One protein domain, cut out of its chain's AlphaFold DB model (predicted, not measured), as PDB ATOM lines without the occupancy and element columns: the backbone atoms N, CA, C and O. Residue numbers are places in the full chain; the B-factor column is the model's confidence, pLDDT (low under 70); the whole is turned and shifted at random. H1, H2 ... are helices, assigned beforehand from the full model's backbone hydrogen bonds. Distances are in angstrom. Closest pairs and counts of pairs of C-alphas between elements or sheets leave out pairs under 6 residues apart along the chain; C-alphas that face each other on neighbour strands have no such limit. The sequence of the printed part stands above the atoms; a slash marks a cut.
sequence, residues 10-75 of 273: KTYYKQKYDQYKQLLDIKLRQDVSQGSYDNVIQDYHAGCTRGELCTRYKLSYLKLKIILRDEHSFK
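Overview. This is residues 10 to 75 of the 273 residues of an uncharacterized protein of Planoprotostelium fungivorum (UniProt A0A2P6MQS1). One long helix, H1, has a small head of three short helices at its far end, and its first part, residues 10 to 20, sticks out from that head as a free arm. In the head, the centres of H2, H3 and H4 make a triangle; H4 packs on residues 25 to 32 of H1, and H2 and H3 form a helical hairpin. The printed part has 66 residues with four named helices, in the order H1, H2, H3, H4, and no named strand; the class is all helix. The whole is only just loose, close to compact, with a radius of gyration of the C-alphas of 13.5 A, and it is elongated, spanning 42 by 22 by 21 A, the arm adding to its length.

Along the chain. H1 runs over residues 10 to 33, 34.6 A from C-alpha 10 at (85.890, -30.081, 115.980) to C-alpha 33 at (112.307, -8.247, 111.261). H2 holds residues 38 to 45, with a length of 10.5 A. H3 holds residues 50 to 56 and measures 10.0 A. H4 holds residues 61 to 67, is 9.9 A long, and ends at C-alpha 67, (111.687, -18.196, 111.584).

Arrangement. H1 touches H4 with residues 25 to 32 alone, the closest C-alphas being those of Asp 25 and Ile 66, 6.6 A apart. These two helices run the same way at a steep tilt of 48 degrees. H4 touches H3, the closest C-alphas being those of Cys 54 and Tyr 61, 6.4 A apart, and their lines are about perpendicular at 84 degrees. H2 and H3 touch as a helical hairpin, at a steep tilt of 41 degrees, opposite ways; their closest C-alphas, those of Val 40 and Leu 53, are 6.8 A apart. The packing is mostly crossed: of these three pairs, 0 are at a shallow tilt. H2 is close to H4 but not clearly touching, with the closest C-alphas, those of Ile 41 and Ile 67, 7.9 A apart. H1 and H2 are also close but not clearly touching, the closest C-alphas, those of Val 32 and Asp 38, being 7.3 A apart. H1 and H3 are apart. In H1, H2, H3 and H4 every O i to N i+4 pair is within hydrogen-bond range.

Size, cuts and confidence. The C-alphas of Lys 10 and Ala 46, the two farthest apart, are 42.2 A apart. Without residues 10 to 20, which stand free, the body of 55 residues spans 29 by 24 by 16 A. The printed part has no cut, and the links H1 to H2, H2 to H3 and H3 to H4 are tight, with 4 residues each. The mean pLDDT of the printed part is 73.6; residue 10, residue 13 and residues 70 to 75 are under 70.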
ATOM      1  N   LYS A  10      84.782 -29.933 116.936       67.75
ATOM      2  CA  LYS A  10      85.890 -30.081 115.980       67.75
ATOM      3  C   LYS A  10      86.173 -28.804 115.176       67.75
ATOM      4  O   LYS A  10      87.329 -28.424 115.006       67.75
ATOM      5  N   THR A  11      85.132 -28.133 114.694       71.25
ATOM      6  CA  THR A  11      85.246 -26.894 113.914       71.25
ATOM      7  C   THR A  11      85.671 -25.728 114.800       71.25
ATOM      8  O   THR A  11      86.515 -24.934 114.392       71.25
ATOM      9  N   TYR A  12      85.164 -25.672 116.034       71.88
ATOM     10  CA  TYR A  12      85.550 -24.654 117.011       71.88
ATOM     11  C   TYR A  12      87.049 -24.713 117.345       71.88
ATOM     12  O   TYR A  12      87.753 -23.708 117.243       71.88
ATOM     13  N   TYR A  13      87.570 -25.900 117.672       63.53
ATOM     14  CA  TYR A  13      88.992 -26.056 117.985       63.53
ATOM     15  C   TYR A  13      89.893 -25.808 116.775       63.53
ATOM     16  O   TYR A  13      90.958 -25.211 116.925       63.53
ATOM     17  N   LYS A  14      89.454 -26.193 115.570       78.00
ATOM     18  CA  LYS A  14      90.178 -25.883 114.332       78.00
ATOM     19  C   LYS A  14      90.298 -24.372 114.116       78.00
ATOM     20  O   LYS A  14      91.397 -23.877 113.902       78.00
ATOM     21  N   GLN A  15      89.196 -23.636 114.259       72.50
ATOM     22  CA  GLN A  15      89.200 -22.175 114.135       72.50
ATOM     23  C   GLN A  15      90.105 -21.511 115.178       72.50
ATOM     24  O   GLN A  15      90.870 -20.610 114.843       72.50
ATOM     25  N   LYS A  16      90.071 -21.978 116.432       74.12
ATOM     26  CA  LYS A  16      90.954 -21.472 117.493       74.12
ATOM     27  C   LYS A  16      92.431 -21.760 117.220       74.12
ATOM     28  O   LYS A  16      93.267 -20.892 117.460       74.12
ATOM     29  N   TYR A  17      92.751 -22.935 116.684       71.12
ATOM     30  CA  TYR A  17      94.114 -23.282 116.289       71.12
ATOM     31  C   TYR A  17      94.616 -22.404 115.139       71.12
ATOM     32  O   TYR A  17      95.731 -21.889 115.202       71.12
ATOM     33  N   ASP A  18      93.788 -22.187 114.116       77.19
ATOM     34  CA  ASP A  18      94.146 -21.343 112.975       77.19
ATOM     35  C   ASP A  18      94.361 -19.881 113.406       77.19
ATOM     36  O   ASP A  18      95.342 -19.261 112.992       77.19
ATOM     37  N   GLN A  19      93.529 -19.364 114.320       75.81
ATOM     38  CA  GLN A  19      93.719 -18.044 114.940       75.81
ATOM     39  C   GLN A  19      95.043 -17.951 115.711       75.81
ATOM     40  O   GLN A  19      95.808 -17.006 115.522       75.81
ATOM     41  N   TYR A  20      95.348 -18.941 116.554       76.56
ATOM     42  CA  TYR A  20      96.608 -18.974 117.300       76.56
ATOM     43  C   TYR A  20      97.822 -19.041 116.368       76.56
ATOM     44  O   TYR A  20      98.801 -18.320 116.552       76.56
ATOM     45  N   LYS A  21      97.746 -19.877 115.329       77.25
ATOM     46  CA  LYS A  21      98.802 -20.028 114.330       77.25
ATOM     47  C   LYS A  21      99.081 -18.714 113.602       77.25
ATOM     48  O   LYS A  21     100.247 -18.399 113.395       77.25
ATOM     49  N   GLN A  22      98.045 -17.953 113.244       76.00
ATOM     50  CA  GLN A  22      98.195 -16.634 112.620       76.00
ATOM     51  C   GLN A  22      98.852 -15.622 113.562       76.00
ATOM     52  O   GLN A  22      99.802 -14.955 113.166       76.00
ATOM     53  N   LEU A  23      98.403 -15.541 114.819       79.62
ATOM     54  CA  LEU A  23      98.996 -14.640 115.814       79.62
ATOM     55  C   LEU A  23     100.471 -14.964 116.077       79.62
ATOM     56  O   LEU A  23     101.298 -14.060 116.189       79.62
ATOM     57  N   LEU A  24     100.803 -16.254 116.150       76.06
ATOM     58  CA  LEU A  24     102.174 -16.715 116.328       76.06
ATOM     59  C   LEU A  24     103.054 -16.372 115.118       76.06
ATOM     60  O   LEU A  24     104.191 -15.954 115.308       76.06
ATOM     61  N   ASP A  25     102.536 -16.529 113.897       74.81
ATOM     62  CA  ASP A  25     103.250 -16.177 112.662       74.81
ATOM     63  C   ASP A  25     103.548 -14.672 112.607       74.81
ATOM     64  O   ASP A  25     104.693 -14.284 112.397       74.81
ATOM     65  N   ILE A  26     102.551 -13.829 112.899       80.88
ATOM     66  CA  ILE A  26     102.697 -12.365 112.912       80.88
ATOM     67  C   ILE A  26     103.751 -11.928 113.931       80.88
ATOM     68  O   ILE A  26     104.643 -11.151 113.597       80.88
ATOM     69  N   LYS A  27     103.673 -12.442 115.164       80.38
ATOM     70  CA  LYS A  27     104.609 -12.071 116.231       80.38
ATOM     71  C   LYS A  27     106.042 -12.486 115.899       80.38
ATOM     72  O   LYS A  27     106.955 -11.684 116.019       80.38
ATOM     73  N   LEU A  28     106.234 -13.718 115.425       74.50
ATOM     74  CA  LEU A  28     107.568 -14.201 115.073       74.50
ATOM     75  C   LEU A  28     108.151 -13.461 113.869       74.50
ATOM     76  O   LEU A  28     109.344 -13.194 113.868       74.50
ATOM     77  N   ARG A  29     107.339 -13.092 112.873       74.12
ATOM     78  CA  ARG A  29     107.798 -12.249 111.757       74.12
ATOM     79  C   ARG A  29     108.272 -10.881 112.233       74.12
ATOM     80  O   ARG A  29     109.297 -10.404 111.761       74.12
ATOM     81  N   GLN A  30     107.553 -10.266 113.171       73.69
ATOM     82  CA  GLN A  30     107.976  -9.002 113.778       73.69
ATOM     83  C   GLN A  30     109.310  -9.168 114.509       73.69
ATOM     84  O   GLN A  30     110.243  -8.419 114.234       73.69
ATOM     85  N   ASP A  31     109.431 -10.194 115.350       72.19
ATOM     86  CA  ASP A  31     110.659 -10.485 116.092       72.19
ATOM     87  C   ASP A  31     111.849 -10.777 115.145       72.19
ATOM     88  O   ASP A  31     112.967 -10.326 115.396       72.19
ATOM     89  N   VAL A  32     111.620 -11.472 114.020       70.81
ATOM     90  CA  VAL A  32     112.628 -11.695 112.962       70.81
ATOM     91  C   VAL A  32     113.007 -10.385 112.273       70.81
ATOM     92  O   VAL A  32     114.189 -10.096 112.137       70.81
ATOM     93  N   SER A  33     112.035  -9.550 111.893       70.50
ATOM     94  CA  SER A  33     112.307  -8.247 111.261       70.50
ATOM     95  C   SER A  33     113.051  -7.265 112.175       70.50
ATOM     96  O   SER A  33     113.683  -6.330 111.695       70.50
ATOM     97  N   GLN A  34     112.987  -7.489 113.490       72.62
ATOM     98  CA  GLN A  34     113.710  -6.736 114.514       72.62
ATOM     99  C   GLN A  34     115.093  -7.333 114.836       72.62
ATOM    100  O   GLN A  34     115.760  -6.851 115.749       72.62
ATOM    101  N   GLY A  35     115.523  -8.382 114.127       71.44
ATOM    102  CA  GLY A  35     116.824  -9.028 114.321       71.44
ATOM    103  C   GLY A  35     116.912  -9.926 115.561       71.44
ATOM    104  O   GLY A  35     117.986 -10.409 115.919       71.44
ATOM    105  N   SER A  36     115.792 -10.215 116.237       75.12
ATOM    106  CA  SER A  36     115.792 -11.011 117.477       75.12
ATOM    107  C   SER A  36     116.227 -12.471 117.269       75.12
ATOM    108  O   SER A  36     116.491 -13.173 118.249       75.12
ATOM    109  N   TYR A  37     116.283 -12.943 116.018       78.44
ATOM    110  CA  TYR A  37     116.628 -14.319 115.655       78.44
ATOM    111  C   TYR A  37     117.801 -14.425 114.670       78.44
ATOM    112  O   TYR A  37     118.047 -15.513 114.150       78.44
ATOM    113  N   ASP A  38     118.570 -13.352 114.477       80.62
ATOM    114  CA  ASP A  38     119.704 -13.336 113.541       80.62
ATOM    115  C   ASP A  38     120.749 -14.400 113.887       80.62
ATOM    116  O   ASP A  38     121.232 -15.107 113.009       80.62
ATOM    117  N   ASN A  39     121.011 -14.617 115.177       83.00
ATOM    118  CA  ASN A  39     121.920 -15.669 115.647       83.00
ATOM    119  C   ASN A  39     121.431 -17.082 115.269       83.00
ATOM    120  O   ASN A  39     122.225 -17.953 114.928       83.00
ATOM    121  N   VAL A  40     120.112 -17.315 115.297       81.06
ATOM    122  CA  VAL A  40     119.505 -18.611 114.935       81.06
ATOM    123  C   VAL A  40     119.635 -18.861 113.436       81.06
ATOM    124  O   VAL A  40     119.883 -19.989 113.010       81.06
ATOM    125  N   ILE A  41     119.467 -17.803 112.645       82.12
ATOM    126  CA  ILE A  41     119.597 -17.825 111.190       82.12
ATOM    127  C   ILE A  41     121.065 -18.039 110.792       82.12
ATOM    128  O   ILE A  41     121.362 -18.922 109.989       82.12
ATOM    129  N   GLN A  42     121.997 -17.306 111.402       82.31
ATOM    130  CA  GLN A  42     123.435 -17.463 111.169       82.31
ATOM    131  C   GLN A  42     123.926 -18.868 111.522       82.31
ATOM    132  O   GLN A  42     124.603 -19.492 110.706       82.31
ATOM    133  N   ASP A  43     123.533 -19.405 112.680       80.50
ATOM    134  CA  ASP A  43     123.882 -20.773 113.076       80.50
ATOM    135  C   ASP A  43     123.311 -21.810 112.094       80.50
ATOM    136  O   ASP A  43     123.970 -22.803 111.777       80.50
ATOM    137  N   TYR A  44     122.100 -21.585 111.572       82.56
ATOM    138  CA  TYR A  44     121.518 -22.447 110.543       82.56
ATOM    139  C   TYR A  44     122.348 -22.427 109.247       82.56
ATOM    140  O   TYR A  44     122.660 -23.487 108.703       82.56
ATOM    141  N   HIS A  45     122.774 -21.246 108.784       78.50
ATOM    142  CA  HIS A  45     123.652 -21.112 107.609       78.50
ATOM    143  C   HIS A  45     125.069 -21.643 107.842       78.50
ATOM    144  O   HIS A  45     125.702 -22.123 106.902       78.50
ATOM    145  N   ALA A  46     125.552 -21.630 109.086       82.06
ATOM    146  CA  ALA A  46     126.817 -22.245 109.490       82.06
ATOM    147  C   ALA A  46     126.773 -23.787 109.488       82.06
ATOM    148  O   ALA A  46     127.804 -24.433 109.681       82.06
ATOM    149  N   GLY A  47     125.602 -24.385 109.238       79.12
ATOM    150  CA  GLY A  47     125.421 -25.830 109.105       79.12
ATOM    151  C   GLY A  47     124.860 -26.521 110.347       79.12
ATOM    152  O   GLY A  47     124.865 -27.752 110.389       79.12
ATOM    153  N   CYS A  48     124.357 -25.788 111.350       77.62
ATOM    154  CA  CYS A  48     123.660 -26.418 112.471       77.62
ATOM    155  C   CYS A  48     122.343 -27.057 112.023       77.62
ATOM    156  O   CYS A  48     121.522 -26.475 111.305       77.62
ATOM    157  N   THR A  49     122.092 -28.257 112.532       77.19
ATOM    158  CA  THR A  49     120.847 -28.969 112.274       77.19
ATOM    159  C   THR A  49     119.674 -28.309 112.999       77.19
ATOM    160  O   THR A  49     119.800 -27.688 114.058       77.19
ATOM    161  N   ARG A  50     118.460 -28.513 112.473       76.31
ATOM    162  CA  ARG A  50     117.229 -27.994 113.095       76.31
ATOM    163  C   ARG A  50     117.037 -28.471 114.543       76.31
ATOM    164  O   ARG A  50     116.487 -27.732 115.352       76.31
ATOM    165  N   GLY A  51     117.471 -29.691 114.872       70.38
ATOM    166  CA  GLY A  51     117.373 -30.236 116.232       70.38
ATOM    167  C   GLY A  51     118.311 -29.540 117.221       70.38
ATOM    168  O   GLY A  51     117.907 -29.218 118.341       70.38
ATOM    169  N   GLU A  52     119.535 -29.240 116.787       75.81
ATOM    170  CA  GLU A  52     120.516 -28.497 117.583       75.81
ATOM    171  C   GLU A  52     120.040 -27.072 117.856       75.81
ATOM    172  O   GLU A  52     120.098 -26.621 118.997       75.81
ATOM    173  N   LEU A  53     119.472 -26.399 116.853       75.88
ATOM    174  CA  LEU A  53     118.905 -25.057 117.008       75.88
ATOM    175  C   LEU A  53     117.734 -25.026 117.996       75.88
ATOM    176  O   LEU A  53     117.687 -24.156 118.866       75.88
ATOM    177  N   CYS A  54     116.815 -25.995 117.917       74.56
ATOM    178  CA  CYS A  54     115.719 -26.119 118.883       74.56
ATOM    179  C   CYS A  54     116.240 -26.257 120.320       74.56
ATOM    180  O   CYS A  54     115.700 -25.641 121.237       74.56
ATOM    181  N   THR A  55     117.305 -27.038 120.510       74.19
ATOM    182  CA  THR A  55     117.881 -27.303 121.834       74.19
ATOM    183  C   THR A  55     118.662 -26.097 122.353       74.19
ATOM    184  O   THR A  55     118.450 -25.662 123.485       74.19
ATOM    185  N   ARG A  56     119.519 -25.511 121.511       76.56
ATOM    186  CA  ARG A  56     120.390 -24.378 121.843       76.56
ATOM    187  C   ARG A  56     119.591 -23.120 122.181       76.56
ATOM    188  O   ARG A  56     119.884 -22.461 123.172       76.56
ATOM    189  N   TYR A  57     118.550 -22.831 121.404       78.06
ATOM    190  CA  TYR A  57     117.739 -21.621 121.558       78.06
ATOM    191  C   TYR A  57     116.411 -21.856 122.291       78.06
ATOM    192  O   TYR A  57     115.591 -20.944 122.388       78.06
ATOM    193  N   LYS A  58     116.183 -23.072 122.816       83.75
ATOM    194  CA  LYS A  58     114.929 -23.486 123.479       83.75
ATOM    195  C   LYS A  58     113.686 -23.139 122.646       83.75
ATOM    196  O   LYS A  58     112.657 -22.694 123.161       83.75
ATOM    197  N   LEU A  59     113.793 -23.329 121.334       77.44
ATOM    198  CA  LEU A  59     112.730 -23.059 120.376       77.44
ATOM    199  C   LEU A  59     111.927 -24.331 120.114       77.44
ATOM    200  O   LEU A  59     112.481 -25.421 119.981       77.44
ATOM    201  N   SER A  60     110.606 -24.190 119.983       77.94
ATOM    202  CA  SER A  60     109.795 -25.285 119.458       77.94
ATOM    203  C   SER A  60     110.012 -25.427 117.954       77.94
ATOM    204  O   SER A  60     110.270 -24.449 117.246       77.94
ATOM    205  N   TYR A  61     109.834 -26.645 117.443       76.06
ATOM    206  CA  TYR A  61     110.028 -26.938 116.023       76.06
ATOM    207  C   TYR A  61     109.142 -26.072 115.111       76.06
ATOM    208  O   TYR A  61     109.567 -25.637 114.041       76.06
ATOM    209  N   LEU A  62     107.916 -25.762 115.552       74.50
ATOM    210  CA  LEU A  62     107.004 -24.880 114.826       74.50
ATOM    211  C   LEU A  62     107.548 -23.448 114.728       74.50
ATOM    212  O   LEU A  62     107.485 -22.869 113.646       74.50
ATOM    213  N   LYS A  63     108.098 -22.901 115.823       77.00
ATOM    214  CA  LYS A  63     108.709 -21.563 115.837       77.00
ATOM    215  C   LYS A  63     109.914 -21.511 114.907       77.00
ATOM    216  O   LYS A  63     109.972 -20.640 114.048       77.00
ATOM    217  N   LEU A  64     110.803 -22.501 114.996       79.56
ATOM    218  CA  LEU A  64     111.967 -22.607 114.116       79.56
ATOM    219  C   LEU A  64     111.554 -22.686 112.637       79.56
ATOM    220  O   LEU A  64     112.129 -22.019 111.786       79.56
ATOM    221  N   LYS A  65     110.502 -23.451 112.323       79.31
ATOM    222  CA  LYS A  65     109.961 -23.549 110.961       79.31
ATOM    223  C   LYS A  65     109.348 -22.238 110.456       79.31
ATOM    224  O   LYS A  65     109.217 -22.076 109.250       79.31
ATOM    225  N   ILE A  66     108.867 -21.359 111.335       75.75
ATOM    226  CA  ILE A  66     108.351 -20.029 110.968       75.75
ATOM    227  C   ILE A  66     109.517 -19.059 110.751       75.75
ATOM    228  O   ILE A  66     109.561 -18.406 109.718       75.75
ATOM    229  N   ILE A  67     110.487 -19.042 111.667       77.44
ATOM    230  CA  ILE A  67     111.687 -18.196 111.584       77.44
ATOM    231  C   ILE A  67     112.456 -18.472 110.285       77.44
ATOM    232  O   ILE A  67     112.775 -17.555 109.542       77.44
ATOM    233  N   LEU A  68     112.663 -19.748 109.951       76.88
ATOM    234  CA  LEU A  68     113.372 -20.161 108.735       76.88
ATOM    235  C   LEU A  68     112.504 -20.120 107.459       76.88
ATOM    236  O   LEU A  68     112.925 -20.637 106.427       76.88
ATOM    237  N   ARG A  69     111.263 -19.609 107.519       70.38
ATOM    238  CA  ARG A  69     110.328 -19.610 106.378       70.38
ATOM    239  C   ARG A  69     110.425 -18.365 105.501       70.38
ATOM    240  O   ARG A  69     110.105 -18.468 104.321       70.38
ATOM    241  N   ASP A  70     110.852 -17.237 106.064       55.22
ATOM    242  CA  ASP A  70     111.015 -15.982 105.316       55.22
ATOM    243  C   ASP A  70     112.359 -15.899 104.571       55.22
ATOM    244  O   ASP A  70     112.516 -15.076 103.674       55.22
ATOM    245  N   GLU A  71     113.283 -16.831 104.818       51.28
ATOM    246  CA  GLU A  71     114.490 -17.005 104.006       51.28
ATOM    247  C   GLU A  71     114.311 -18.084 102.932       51.28
ATOM    248  O   GLU A  71     114.867 -19.184 102.978       51.28
ATOM    249  N   HIS A  72     113.567 -17.741 101.884       48.59
ATOM    250  CA  HIS A  72     113.834 -18.310 100.569       48.59
ATOM    251  C   HIS A  72     114.623 -17.302  99.740       48.59
ATOM    252  O   HIS A  72     114.086 -16.625  98.871       48.59
ATOM    253  N   SER A  73     115.933 -17.256  99.974       41.91
ATOM    254  CA  SER A  73     116.877 -16.786  98.967       41.91
ATOM    255  C   SER A  73     118.119 -17.675  98.962       41.91
ATOM    256  O   SER A  73     119.128 -17.395  99.595       41.91
ATOM    257  N   PHE A  74     118.003 -18.769  98.209       40.06
ATOM    258  CA  PHE A  74     119.099 -19.380  97.457       40.06
ATOM    259  C   PHE A  74     120.379 -19.727  98.226       40.06
ATOM    260  O   PHE A  74     121.420 -19.120  98.003       40.06
ATOM    261  N   LYS A  75     120.330 -20.800  99.019       45.44
ATOM    262  CA  LYS A  75     121.337 -21.880  99.015       45.44
ATOM    263  C   LYS A  75     120.921 -22.924 100.045       45.44
ATOM    264  O   LYS A  75     120.996 -22.697 101.244       45.44
TER     265      LYS A  75